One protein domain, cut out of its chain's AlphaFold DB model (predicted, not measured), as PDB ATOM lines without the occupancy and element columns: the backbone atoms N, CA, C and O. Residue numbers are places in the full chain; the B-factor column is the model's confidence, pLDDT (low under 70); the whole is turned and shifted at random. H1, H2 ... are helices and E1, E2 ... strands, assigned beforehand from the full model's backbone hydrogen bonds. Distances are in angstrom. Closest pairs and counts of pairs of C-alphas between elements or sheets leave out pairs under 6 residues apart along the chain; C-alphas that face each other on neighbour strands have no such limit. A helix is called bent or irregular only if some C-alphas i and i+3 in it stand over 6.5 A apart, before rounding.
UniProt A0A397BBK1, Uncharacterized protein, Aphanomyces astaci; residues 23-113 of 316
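Overview. This is residues 23 to 113 of the 316 residues of an uncharacterized protein of Aphanomyces astaci (UniProt A0A397BBK1). A rod has helices H1 and H2 at one end and the hairpin of strands E1 and E2 at the other, with the long stretch 65 to 86 between. The 91 printed residues run H1, E1, E2, H2: mixed, helices and strands, one antiparallel sheet. It is only just loose, close to extended: radius of gyration of the C-alphas 18.3 A, spans 68 by 24 by 18 A.

Along the chain. H1, residues 23 to 41, begins at C-alpha 23 (-55.032, 27.938, -36.493) and spans 27.0 A. E1 is residues 44 to 50, 18.0 A; E2, residues 56 to 64, 17.0 A, bends by 98 degrees at residue 59. H2, residues 87 to 113, one helix by its hydrogen bonds, is bent: C-alphas 97 and 100 are 6.9 A apart. Its arms are H2a, residues 87 to 97, 15.2 A, and H2b, residues 100 to 113, 20.1 A, ending at C-alpha 113 (-47.067, 14.021, -37.786).

Arrangement. H1 touches H2a with residues 35 to 39 alone, closest C-alphas Phe 38 and Ile 88, 6.4 A, at a steep tilt of 47 degrees, opposite ways. In hairpin E1 and E2, N 46 and O 62 are within hydrogen-bond range, 2.9 A. Every O i to N i+4 pair in H1, H2a and H2b is within range.

Size, cuts and confidence. The farthest C-alphas, Asp 53 and Tyr 113, are 68.5 A apart. The printed part has no cut; the link E2 to H2 is long, 22 residues. Residue 113 has pLDDT under 70.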
ATOM      1  N   SER A  23     -54.313  27.998 -37.776       81.31
ATOM      2  CA  SER A  23     -55.032  27.938 -36.493       81.31
ATOM      3  C   SER A  23     -54.095  27.849 -35.288       81.31
ATOM      4  O   SER A  23     -54.361  28.476 -34.269       81.31
ATOM      5  N   MET A  24     -52.992  27.102 -35.400       79.94
ATOM      6  CA  MET A  24     -51.998  26.995 -34.329       79.94
ATOM      7  C   MET A  24     -51.281  28.333 -34.139       79.94
ATOM      8  O   MET A  24     -51.149  28.818 -33.020       79.94
ATOM      9  N   GLU A  25     -50.902  28.981 -35.241       82.31
ATOM     10  CA  GLU A  25     -50.296  30.311 -35.212       82.31
ATOM     11  C   GLU A  25     -51.236  31.354 -34.582       82.31
ATOM     12  O   GLU A  25     -50.809  32.192 -33.788       82.31
ATOM     13  N   SER A  26     -52.537  31.283 -34.881       83.44
ATOM     14  CA  SER A  26     -53.550  32.148 -34.269       83.44
ATOM     15  C   SER A  26     -53.648  31.951 -32.751       83.44
ATOM     16  O   SER A  26     -53.649  32.944 -32.021       83.44
ATOM     17  N   ILE A  27     -53.663  30.702 -32.270       85.94
ATOM     18  CA  ILE A  27     -53.714  30.379 -30.833       85.94
ATOM     19  C   ILE A  27     -52.453  30.866 -30.116       85.94
ATOM     20  O   ILE A  27     -52.550  31.496 -29.061       85.94
ATOM     21  N   LEU A  28     -51.272  30.623 -30.690       84.56
ATOM     22  CA  LEU A  28     -49.998  31.065 -30.116       84.56
ATOM     23  C   LEU A  28     -49.917  32.591 -30.037       84.56
ATOM     24  O   LEU A  28     -49.527  33.139 -29.003       84.56
ATOM     25  N   ARG A  29     -50.349  33.280 -31.099       85.50
ATOM     26  CA  ARG A  29     -50.414  34.744 -31.139       85.50
ATOM     27  C   ARG A  29     -51.355  35.276 -30.061       85.50
ATOM     28  O   ARG A  29     -50.955  36.150 -29.300       85.50
ATOM     29  N   TRP A  30     -52.569  34.731 -29.961       88.50
ATOM     30  CA  TRP A  30     -53.538  35.145 -28.944       88.50
ATOM     31  C   TRP A  30     -53.012  34.911 -27.524       88.50
ATOM     32  O   TRP A  30     -53.055  35.820 -26.701       88.50
ATOM     33  N   THR A  31     -52.442  33.733 -27.262       87.69
ATOM     34  CA  THR A  31     -51.863  33.388 -25.955       87.69
ATOM     35  C   THR A  31     -50.761  34.375 -25.577       87.69
ATOM     36  O   THR A  31     -50.777  34.939 -24.487       87.69
ATOM     37  N   THR A  32     -49.857  34.671 -26.512       85.25
ATOM     38  CA  THR A  32     -48.789  35.663 -26.320       85.25
ATOM     39  C   THR A  32     -49.352  37.052 -26.013       85.25
ATOM     40  O   THR A  32     -48.879  37.721 -25.096       85.25
ATOM     41  N   SER A  33     -50.396  37.485 -26.730       89.06
ATOM     42  CA  SER A  33     -51.057  38.768 -26.469       89.06
ATOM     43  C   SER A  33     -51.691  38.833 -25.078       89.06
ATOM     44  O   SER A  33     -51.573  39.855 -24.407       89.06
ATOM     45  N   VAL A  34     -52.325  37.750 -24.621       89.25
ATOM     46  CA  VAL A  34     -52.919  37.672 -23.277       89.25
ATOM     47  C   VAL A  34     -51.842  37.768 -22.197       89.25
ATOM     48  O   VAL A  34     -51.984  38.552 -21.259       89.25
ATOM     49  N   ILE A  35     -50.736  37.033 -22.346       89.75
ATOM     50  CA  ILE A  35     -49.614  37.069 -21.398       89.75
ATOM     51  C   ILE A  35     -48.973  38.457 -21.344       89.75
ATOM     52  O   ILE A  35     -48.748  38.978 -20.252       89.75
ATOM     53  N   HIS A  36     -48.758  39.103 -22.491       87.00
ATOM     54  CA  HIS A  36     -48.289  40.490 -22.521       87.00
ATOM     55  C   HIS A  36     -49.256  41.452 -21.826       87.00
ATOM     56  O   HIS A  36     -48.813  42.343 -21.101       87.00
ATOM     57  N   GLY A  37     -50.565  41.260 -22.001       85.62
ATOM     58  CA  GLY A  37     -51.576  42.024 -21.274       85.62
ATOM     59  C   GLY A  37     -51.424  41.877 -19.760       85.62
ATOM     60  O   GLY A  37     -51.398  42.874 -19.043       85.62
ATOM     61  N   PHE A  38     -51.241  40.651 -19.262       86.75
ATOM     62  CA  PHE A  38     -51.019  40.411 -17.835       86.75
ATOM     63  C   PHE A  38     -49.731  41.051 -17.306       86.75
ATOM     64  O   PHE A  38     -49.773  41.650 -16.234       86.75
ATOM     65  N   GLN A  39     -48.627  41.001 -18.056       86.31
ATOM     66  CA  GLN A  39     -47.368  41.661 -17.679       86.31
ATOM     67  C   GLN A  39     -47.523  43.184 -17.570       86.31
ATOM     68  O   GLN A  39     -47.018  43.797 -16.634       86.31
ATOM     69  N   GLN A  40     -48.263  43.806 -18.494       86.94
ATOM     70  CA  GLN A  40     -48.532  45.249 -18.450       86.94
ATOM     71  C   GLN A  40     -49.467  45.636 -17.300       86.94
ATOM     72  O   GLN A  40     -49.351  46.729 -16.748       86.94
ATOM     73  N   LEU A  41     -50.393  44.748 -16.930       88.00
ATOM     74  CA  LEU A  41     -51.327  44.966 -15.826       88.00
ATOM     75  C   LEU A  41     -50.699  44.718 -14.448       88.00
ATOM     76  O   LEU A  41     -51.193  45.241 -13.448       88.00
ATOM     77  N   GLU A  42     -49.618  43.942 -14.385       84.56
ATOM     78  CA  GLU A  42     -48.995  43.467 -13.150       84.56
ATOM     79  C   GLU A  42     -48.607  44.597 -12.188       84.56
ATOM     80  O   GLU A  42     -48.813  44.443 -10.986       84.56
ATOM     81  N   TRP A  43     -48.115  45.730 -12.701       89.00
ATOM     82  CA  TRP A  43     -47.648  46.865 -11.898       89.00
ATOM     83  C   TRP A  43     -48.250  48.178 -12.392       89.00
ATOM     84  O   TRP A  43     -47.769  48.776 -13.351       89.00
ATOM     85  N   GLN A  44     -49.315  48.638 -11.729       91.44
ATOM     86  CA  GLN A  44     -49.999  49.880 -12.091       91.44
ATOM     87  C   GLN A  44     -49.448  51.069 -11.303       91.44
ATOM     88  O   GLN A  44     -49.317  50.958 -10.081       91.44
ATOM     89  N   PRO A  45     -49.157  52.211 -11.947       90.88
ATOM     90  CA  PRO A  45     -48.743  53.415 -11.240       90.88
ATOM     91  C   PRO A  45     -49.923  53.962 -10.431       90.88
ATOM     92  O   PRO A  45     -51.014  54.163 -10.961       90.88
ATOM     93  N   ILE A  46     -49.706  54.204  -9.141       91.69
ATOM     94  CA  ILE A  46     -50.745  54.712  -8.230       91.69
ATOM     95  C   ILE A  46     -50.431  56.095  -7.665       91.69
ATOM     96  O   ILE A  46     -51.294  56.722  -7.055       91.69
ATOM     97  N   GLY A  47     -49.205  56.576  -7.846       90.94
ATOM     98  CA  GLY A  47     -48.776  57.860  -7.323       90.94
ATOM     99  C   GLY A  47     -47.265  57.978  -7.301       90.94
ATOM    100  O   GLY A  47     -46.563  57.243  -7.991       90.94
ATOM    101  N   TYR A  48     -46.793  58.908  -6.487       93.62
ATOM    102  CA  TYR A  48     -45.393  59.269  -6.350       93.62
ATOM    103  C   TYR A  48     -45.041  59.371  -4.867       93.62
ATOM    104  O   TYR A  48     -45.914  59.680  -4.050       93.62
ATOM    105  N   GLU A  49     -43.780  59.129  -4.519       89.69
ATOM    106  CA  GLU A  49     -43.289  59.377  -3.161       89.69
ATOM    107  C   GLU A  49     -43.451  60.854  -2.769       89.69
ATOM    108  O   GLU A  49     -43.485  61.746  -3.617       89.69
ATOM    109  N   VAL A  50     -43.556  61.122  -1.467       90.62
ATOM    110  CA  VAL A  50     -43.687  62.483  -0.934       90.62
ATOM    111  C   VAL A  50     -42.337  62.938  -0.390       90.62
ATOM    112  O   VAL A  50     -41.724  62.250   0.426       90.62
ATOM    113  N   ARG A  51     -41.865  64.099  -0.841       88.38
ATOM    114  CA  ARG A  51     -40.643  64.741  -0.349       88.38
ATOM    115  C   ARG A  51     -40.858  65.315   1.054       88.38
ATOM    116  O   ARG A  51     -41.980  65.464   1.527       88.38
ATOM    117  N   LEU A  52     -39.765  65.685   1.723       87.94
ATOM    118  CA  LEU A  52     -39.799  66.262   3.078       87.94
ATOM    119  C   LEU A  52     -40.598  67.574   3.169       87.94
ATOM    120  O   LEU A  52     -41.071  67.931   4.243       87.94
ATOM    121  N   ASP A  53     -40.754  68.283   2.052       88.81
ATOM    122  CA  ASP A  53     -41.558  69.503   1.930       88.81
ATOM    123  C   ASP A  53     -43.058  69.227   1.692       88.81
ATOM    124  O   ASP A  53     -43.845  70.163   1.553       88.81
ATOM    125  N   GLY A  54     -43.465  67.954   1.641       86.88
ATOM    126  CA  GLY A  54     -44.837  67.531   1.363       86.88
ATOM    127  C   GLY A  54     -45.206  67.496  -0.125       86.88
ATOM    128  O   GLY A  54     -46.334  67.128  -0.456       86.88
ATOM    129  N   SER A  55     -44.295  67.856  -1.034       89.06
ATOM    130  CA  SER A  55     -44.527  67.788  -2.481       89.06
ATOM    131  C   SER A  55     -44.344  66.368  -3.031       89.06
ATOM    132  O   SER A  55     -43.630  65.551  -2.454       89.06
ATOM    133  N   GLN A  56     -44.986  66.049  -4.159       91.25
ATOM    134  CA  GLN A  56     -44.821  64.751  -4.826       91.25
ATOM    135  C   GLN A  56     -43.537  64.705  -5.668       91.25
ATOM    136  O   GLN A  56     -43.268  65.605  -6.468       91.25
ATOM    137  N   ASP A  57     -42.781  63.618  -5.535       90.62
ATOM    138  CA  ASP A  57     -41.569  63.337  -6.294       90.62
ATOM    139  C   ASP A  57     -41.877  62.577  -7.591       90.62
ATOM    140  O   ASP A  57     -41.963  61.350  -7.618       90.62
ATOM    141  N   LYS A  58     -42.024  63.312  -8.697       89.44
ATOM    142  CA  LYS A  58     -42.369  62.737 -10.010       89.44
ATOM    143  C   LYS A  58     -41.342  61.739 -10.553       89.44
ATOM    144  O   LYS A  58     -41.691  60.942 -11.419       89.44
ATOM    145  N   ASP A  59     -40.115  61.763 -10.043       90.31
ATOM    146  CA  ASP A  59     -39.048  60.846 -10.449       90.31
ATOM    147  C   ASP A  59     -39.102  59.521  -9.668       90.31
ATOM    148  O   ASP A  59     -38.354  58.582  -9.950       90.31
ATOM    149  N   ARG A  60     -40.008  59.421  -8.687       89.62
ATOM    150  CA  ARG A  60     -40.185  58.258  -7.815       89.62
ATOM    151  C   ARG A  60     -41.625  57.748  -7.841       89.62
ATOM    152  O   ARG A  60     -42.376  57.956  -6.884       89.62
ATOM    153  N   PRO A  61     -42.045  57.120  -8.954       91.56
ATOM    154  CA  PRO A  61     -43.362  56.516  -9.050       91.56
ATOM    155  C   PRO A  61     -43.491  55.320  -8.105       91.56
ATOM    156  O   PRO A  61     -42.574  54.517  -7.940       91.56
ATOM    157  N   ILE A  62     -44.679  55.188  -7.529       89.12
ATOM    158  CA  ILE A  62     -45.086  54.032  -6.743       89.12
ATOM    159  C   ILE A  62     -46.029  53.204  -7.607       89.12
ATOM    160  O   ILE A  62     -47.037  53.700  -8.124       89.12
ATOM    161  N   PHE A  63     -45.711  51.926  -7.731       92.25
ATOM    162  CA  PHE A  63     -46.502  50.941  -8.440       92.25
ATOM    163  C   PHE A  63     -47.222  50.022  -7.468       92.25
ATOM    164  O   PHE A  63     -46.778  49.778  -6.346       92.25
ATOM    165  N   ARG A  64     -48.340  49.466  -7.921       91.12
ATOM    166  CA  ARG A  64     -49.113  48.492  -7.167       91.12
ATOM    167  C   ARG A  64     -49.705  47.439  -8.080       91.12
ATOM    168  O   ARG A  64     -50.262  47.755  -9.129       91.12
ATOM    169  N   CYS A  65     -49.654  46.193  -7.630       90.94
ATOM    170  CA  CYS A  65     -50.338  45.116  -8.321       90.94
ATOM    171  C   CYS A  65     -51.843  45.135  -8.015       90.94
ATOM    172  O   CYS A  65     -52.218  45.103  -6.839       90.94
ATOM    173  N   PRO A  66     -52.737  45.135  -9.021       89.50
ATOM    174  CA  PRO A  66     -54.181  45.116  -8.781       89.50
ATOM    175  C   PRO A  66     -54.672  43.783  -8.194       89.50
ATOM    176  O   PRO A  66     -55.699  43.754  -7.520       89.50
ATOM    177  N   ALA A  67     -53.937  42.689  -8.418       88.44
ATOM    178  CA  ALA A  67     -54.325  41.359  -7.957       88.44
ATOM    179  C   ALA A  67     -53.913  41.078  -6.505       88.44
ATOM    180  O   ALA A  67     -54.712  40.543  -5.743       88.44
ATOM    181  N   CYS A  68     -52.690  41.440  -6.102       89.69
ATOM    182  CA  CYS A  68     -52.176  41.136  -4.758       89.69
ATOM    183  C   CYS A  68     -51.924  42.360  -3.877       89.69
ATOM    184  O   CYS A  68     -51.575  42.200  -2.712       89.69
ATOM    185  N   TRP A  69     -52.087  43.568  -4.420       93.06
ATOM    186  CA  TRP A  69     -52.006  44.833  -3.688       93.06
ATOM    187  C   TRP A  69     -50.621  45.127  -3.107       93.06
ATOM    188  O   TRP A  69     -50.461  46.109  -2.387       93.06
ATOM    189  N   ARG A  70     -49.606  44.324  -3.452       87.75
ATOM    190  CA  ARG A  70     -48.211  44.624  -3.144       87.75
ATOM    191  C   ARG A  70     -47.801  45.903  -3.857       87.75
ATOM    192  O   ARG A  70     -48.226  46.157  -4.985       87.75
ATOM    193  N   TYR A  71     -46.989  46.684  -3.164       89.12
ATOM    194  CA  TYR A  71     -46.446  47.943  -3.643       89.12
ATOM    195  C   TYR A  71     -45.003  47.735  -4.074       89.12
ATOM    196  O   TYR A  71     -44.308  46.892  -3.509       89.12
ATOM    197  N   LYS A  72     -44.574  48.525  -5.048       88.19
ATOM    198  CA  LYS A  72     -43.180  48.702  -5.431       88.19
ATOM    199  C   LYS A  72     -42.905  50.186  -5.562       88.19
ATOM    200  O   LYS A  72     -43.746  50.928  -6.058       88.19
ATOM    201  N   ASP A  73     -41.729  50.595  -5.143       87.75
ATOM    202  CA  ASP A  73     -41.161  51.905  -5.434       87.75
ATOM    203  C   ASP A  73     -39.916  51.725  -6.305       87.75
ATOM    204  O   ASP A  73     -39.475  50.598  -6.552       87.75
ATOM    205  N   THR A  74     -39.320  52.831  -6.749       84.69
ATOM    206  CA  THR A  74     -38.108  52.819  -7.579       84.69
ATOM    207  C   THR A  74     -36.955  52.019  -6.958       84.69
ATOM    208  O   THR A  74     -36.136  51.477  -7.693       84.69
ATOM    209  N   MET A  75     -36.866  51.924  -5.628       80.56
ATOM    210  CA  MET A  75     -35.780  51.216  -4.937       80.56
ATOM    211  C   MET A  75     -36.039  49.710  -4.820       80.56
ATOM    212  O   MET A  75     -35.104  48.915  -4.738       80.56
ATOM    213  N   THR A  76     -37.307  49.311  -4.798       82.75
ATOM    214  CA  THR A  76     -37.756  47.937  -4.549       82.75
ATOM    215  C   THR A  76     -38.285  47.239  -5.802       82.75
ATOM    216  O   THR A  76     -38.708  46.083  -5.720       82.75
ATOM    217  N   MET A  77     -38.221  47.895  -6.968       75.94
ATOM    218  CA  MET A  77     -38.732  47.374  -8.243       75.94
ATOM    219  C   MET A  77     -38.279  45.940  -8.542       75.94
ATOM    220  O   MET A  77     -39.112  45.101  -8.897       75.94
ATOM    221  N   ASP A  78     -36.992  45.649  -8.355       76.69
ATOM    222  CA  ASP A  78     -36.388  44.368  -8.744       76.69
ATOM    223  C   ASP A  78     -36.403  43.312  -7.631       76.69
ATOM    224  O   ASP A  78     -36.328  42.114  -7.900       76.69
ATOM    225  N   SER A  79     -36.502  43.734  -6.370       76.44
ATOM    226  CA  SER A  79     -36.370  42.848  -5.206       76.44
ATOM    227  C   SER A  79     -37.710  42.452  -4.597       76.44
ATOM    228  O   SER A  79     -37.857  41.346  -4.075       76.44
ATOM    229  N   GLN A  80     -38.702  43.338  -4.663       76.69
ATOM    230  CA  GLN A  80     -39.995  43.094  -4.059       76.69
ATOM    231  C   GLN A  80     -40.775  42.076  -4.887       76.69
ATOM    232  O   GLN A  80     -41.000  42.233  -6.090       76.69
ATOM    233  N   GLN A  81     -41.215  41.018  -4.223       83.88
ATOM    234  CA  GLN A  81     -41.982  39.958  -4.858       83.88
ATOM    235  C   GLN A  81     -43.478  40.151  -4.630       83.88
ATOM    236  O   GLN A  81     -43.922  40.859  -3.716       83.88
ATOM    237  N   HIS A  82     -44.254  39.507  -5.497       85.88
ATOM    238  CA  HIS A  82     -45.684  39.343  -5.293       85.88
ATOM    239  C   HIS A  82     -45.978  38.569  -4.016       85.88
ATOM    240  O   HIS A  82     -45.150  37.819  -3.507       85.88
ATOM    241  N   GLU A  83     -47.214  38.702  -3.548       82.75
ATOM    242  CA  GLU A  83     -47.772  37.690  -2.662       82.75
ATOM    243  C   GLU A  83     -47.792  36.332  -3.384       82.75
ATOM    244  O   GLU A  83     -48.146  36.274  -4.563       82.75
ATOM    245  N   SER A  84     -47.480  35.239  -2.687       81.50
ATOM    246  CA  SER A  84     -47.404  33.889  -3.275       81.50
ATOM    247  C   SER A  84     -48.710  33.427  -3.940       81.50
ATOM    248  O   SER A  84     -48.704  32.629  -4.872       81.50
ATOM    249  N   LYS A  85     -49.853  33.963  -3.501       80.62
ATOM    250  CA  LYS A  85     -51.181  33.706  -4.082       80.62
ATOM    251  C   LYS A  85     -51.631  34.731  -5.127       80.62
ATOM    252  O   LYS A  85     -52.806  34.759  -5.487       80.62
ATOM    253  N   CYS A  86     -50.740  35.605  -5.596       88.12
ATOM    254  CA  CYS A  86     -51.075  36.595  -6.615       88.12
ATOM    255  C   CYS A  86     -51.517  35.907  -7.912       88.12
ATOM    256  O   CYS A  86     -50.742  35.182  -8.529       88.12
ATOM    257  N   LEU A  87     -52.751  36.175  -8.350       91.00
ATOM    258  CA  LEU A  87     -53.303  35.588  -9.573       91.00
ATOM    259  C   LEU A  87     -52.432  35.893 -10.798       91.00
ATOM    260  O   LEU A  87     -52.092  34.981 -11.543       91.00
ATOM    261  N   ILE A  88     -52.065  37.164 -10.990       88.69
ATOM    262  CA  ILE A  88     -51.268  37.594 -12.147       88.69
ATOM    263  C   ILE A  88     -49.899  36.913 -12.116       88.69
ATOM    264  O   ILE A  88     -49.504  36.305 -13.105       88.69
ATOM    265  N   ALA A  89     -49.217  36.935 -10.968       85.56
ATOM    266  CA  ALA A  89     -47.904  36.309 -10.833       85.56
ATOM    267  C   ALA A  89     -47.960  34.798 -11.085       85.56
ATOM    268  O   ALA A  89     -47.127  34.277 -11.816       85.56
ATOM    269  N   ASN A  90     -48.964  34.104 -10.541       89.69
ATOM    270  CA  ASN A  90     -49.096  32.657 -10.700       89.69
ATOM    271  C   ASN A  90     -49.431  32.261 -12.139       89.69
ATOM    272  O   ASN A  90     -48.879  31.282 -12.635       89.69
ATOM    273  N   VAL A  91     -50.276  33.024 -12.838       89.12
ATOM    274  CA  VAL A  91     -50.553  32.794 -14.267       89.12
ATOM    275  C   VAL A  91     -49.293  33.017 -15.106       89.12
ATOM    276  O   VAL A  91     -48.962  32.171 -15.935       89.12
ATOM    277  N   LEU A  92     -48.564  34.113 -14.874       87.31
ATOM    278  CA  LEU A  92     -47.322  34.413 -15.592       87.31
ATOM    279  C   LEU A  92     -46.230  33.372 -15.318       87.31
ATOM    280  O   LEU A  92     -45.558  32.931 -16.250       87.31
ATOM    281  N   LEU A  93     -46.094  32.941 -14.063       85.19
ATOM    282  CA  LEU A  93     -45.147  31.909 -13.659       85.19
ATOM    283  C   LEU A  93     -45.487  30.568 -14.312       85.19
ATOM    284  O   LEU A  93     -44.632  30.018 -14.987       85.19
ATOM    285  N   THR A  94     -46.736  30.101 -14.197       83.12
ATOM    286  CA  THR A  94     -47.203  28.837 -14.808       83.12
ATOM    287  C   THR A  94     -47.020  28.837 -16.327       83.12
ATOM    288  O   THR A  94     -46.704  27.816 -16.947       83.12
ATOM    289  N   TYR A  95     -47.222  29.995 -16.961       85.69
ATOM    290  CA  TYR A  95     -46.955  30.134 -18.383       85.69
ATOM    291  C   TYR A  95     -45.468  29.918 -18.690       85.69
ATOM    292  O   TYR A  95     -45.135  29.100 -19.547       85.69
ATOM    293  N   ALA A  96     -44.586  30.607 -17.960       81.50
ATOM    294  CA  ALA A  96     -43.144  30.563 -18.164       81.50
ATOM    295  C   ALA A  96     -42.496  29.217 -17.783       81.50
ATOM    296  O   ALA A  96     -41.579  28.785 -18.478       81.50
ATOM    297  N   SER A  97     -42.950  28.564 -16.709       80.81
ATOM    298  CA  SER A  97     -42.376  27.308 -16.209       80.81
ATOM    299  C   SER A  97     -42.852  26.089 -16.988       80.81
ATOM    300  O   SER A  97     -42.038  25.250 -17.365       80.81
ATOM    301  N   ASP A  98     -44.157  25.997 -17.246       80.06
ATOM    302  CA  ASP A  98     -44.773  24.746 -17.703       80.06
ATOM    303  C   ASP A  98     -45.352  24.880 -19.112       80.06
ATOM    304  O   ASP A  98     -45.108  24.055 -19.997       80.06
ATOM    305  N   THR A  99     -46.118  25.946 -19.351       82.38
ATOM    306  CA  THR A  99     -46.929  26.060 -20.573       82.38
ATOM    307  C   THR A  99     -46.069  26.233 -21.821       82.38
ATOM    308  O   THR A  99     -46.346  25.598 -22.838       82.38
ATOM    309  N   VAL A 100     -45.000  27.032 -21.753       83.94
ATOM    310  CA  VAL A 100     -44.077  27.233 -22.884       83.94
ATOM    311  C   VAL A 100     -43.439  25.911 -23.328       83.94
ATOM    312  O   VAL A 100     -43.387  25.632 -24.527       83.94
ATOM    313  N   GLY A 101     -43.020  25.064 -22.382       81.75
ATOM    314  CA  GLY A 101     -42.440  23.753 -22.687       81.75
ATOM    315  C   GLY A 101     -43.443  22.803 -23.345       81.75
ATOM    316  O   GLY A 101     -43.122  22.141 -24.334       81.75
ATOM    317  N   HIS A 102     -44.684  22.773 -22.850       80.75
ATOM    318  CA  HIS A 102     -45.752  21.977 -23.457       80.75
ATOM    319  C   HIS A 102     -46.123  22.460 -24.866       80.75
ATOM    320  O   HIS A 102     -46.353  21.632 -25.750       80.75
ATOM    321  N   LEU A 103     -46.146  23.777 -25.102       82.69
ATOM    322  CA  LEU A 103     -46.385  24.345 -26.430       82.69
ATOM    323  C   LEU A 103     -45.284  23.932 -27.415       82.69
ATOM    324  O   LEU A 103     -45.597  23.445 -28.498       82.69
ATOM    325  N   ASP A 104     -44.012  24.036 -27.028       82.12
ATOM    326  CA  ASP A 104     -42.884  23.601 -27.863       82.12
ATOM    327  C   ASP A 104     -42.942  22.093 -28.179       82.12
ATOM    328  O   ASP A 104     -42.760  21.673 -29.326       82.12
ATOM    329  N   ALA A 105     -43.287  21.261 -27.191       83.62
ATOM    330  CA  ALA A 105     -43.471  19.827 -27.394       83.62
ATOM    331  C   ALA A 105     -44.609  19.516 -28.386       83.62
ATOM    332  O   ALA A 105     -44.445  18.666 -29.266       83.62
ATOM    333  N   LEU A 106     -45.743  20.218 -28.286       82.88
ATOM    334  CA  LEU A 106     -46.867  20.075 -29.214       82.88
ATOM    335  C   LEU A 106     -46.507  20.517 -30.633       82.88
ATOM    336  O   LEU A 106     -46.894  19.844 -31.591       82.88
ATOM    337  N   LEU A 107     -45.742  21.600 -30.784       82.31
ATOM    338  CA  LEU A 107     -45.255  22.040 -32.091       82.31
ATOM    339  C   LEU A 107     -44.370  20.967 -32.733       82.31
ATOM    340  O   LEU A 107     -44.638  20.543 -33.857       82.31
ATOM    341  N   LYS A 108     -43.411  20.421 -31.978       83.50
ATOM    342  CA  LYS A 108     -42.542  19.323 -32.437       83.50
ATOM    343  C   LYS A 108     -43.321  18.064 -32.813       83.50
ATOM    344  O   LYS A 108     -42.950  17.374 -33.759       83.50
ATOM    345  N   LEU A 109     -44.389  17.723 -32.085       81.50
ATOM    346  CA  LEU A 109     -45.265  16.604 -32.455       81.50
ATOM    347  C   LEU A 109     -46.042  16.911 -33.738       81.50
ATOM    348  O   LEU A 109     -46.115  16.065 -34.624       81.50
ATOM    349  N   THR A 110     -46.569  18.126 -33.873       77.12
ATOM    350  CA  THR A 110     -47.317  18.553 -35.064       77.12
ATOM    351  C   THR A 110     -46.440  18.513 -36.316       77.12
ATOM    352  O   THR A 110     -46.887  18.047 -37.358       77.12
ATOM    353  N   GLU A 111     -45.169  18.904 -36.219       74.94
ATOM    354  CA  GLU A 111     -44.197  18.782 -37.315       74.94
ATOM    355  C   GLU A 111     -43.887  17.317 -37.668       74.94
ATOM    356  O   GLU A 111     -43.851  16.943 -38.845       74.94
ATOM    357  N   LYS A 112     -43.720  16.460 -36.652       74.19
ATOM    358  CA  LYS A 112     -43.473  15.018 -36.831       74.19
ATOM    359  C   LYS A 112     -44.639  14.294 -37.508       74.19
ATOM    360  O   LYS A 112     -44.401  13.412 -38.324       74.19
ATOM    361  N   TYR A 113     -45.882  14.650 -37.187       68.81
ATOM    362  CA  TYR A 113     -47.067  14.021 -37.786       68.81
ATOM    363  C   TYR A 113     -47.553  14.726 -39.061       68.81
ATOM    364  O   TYR A 113     -48.143  14.081 -39.924       68.81
TER     365      TYR A 113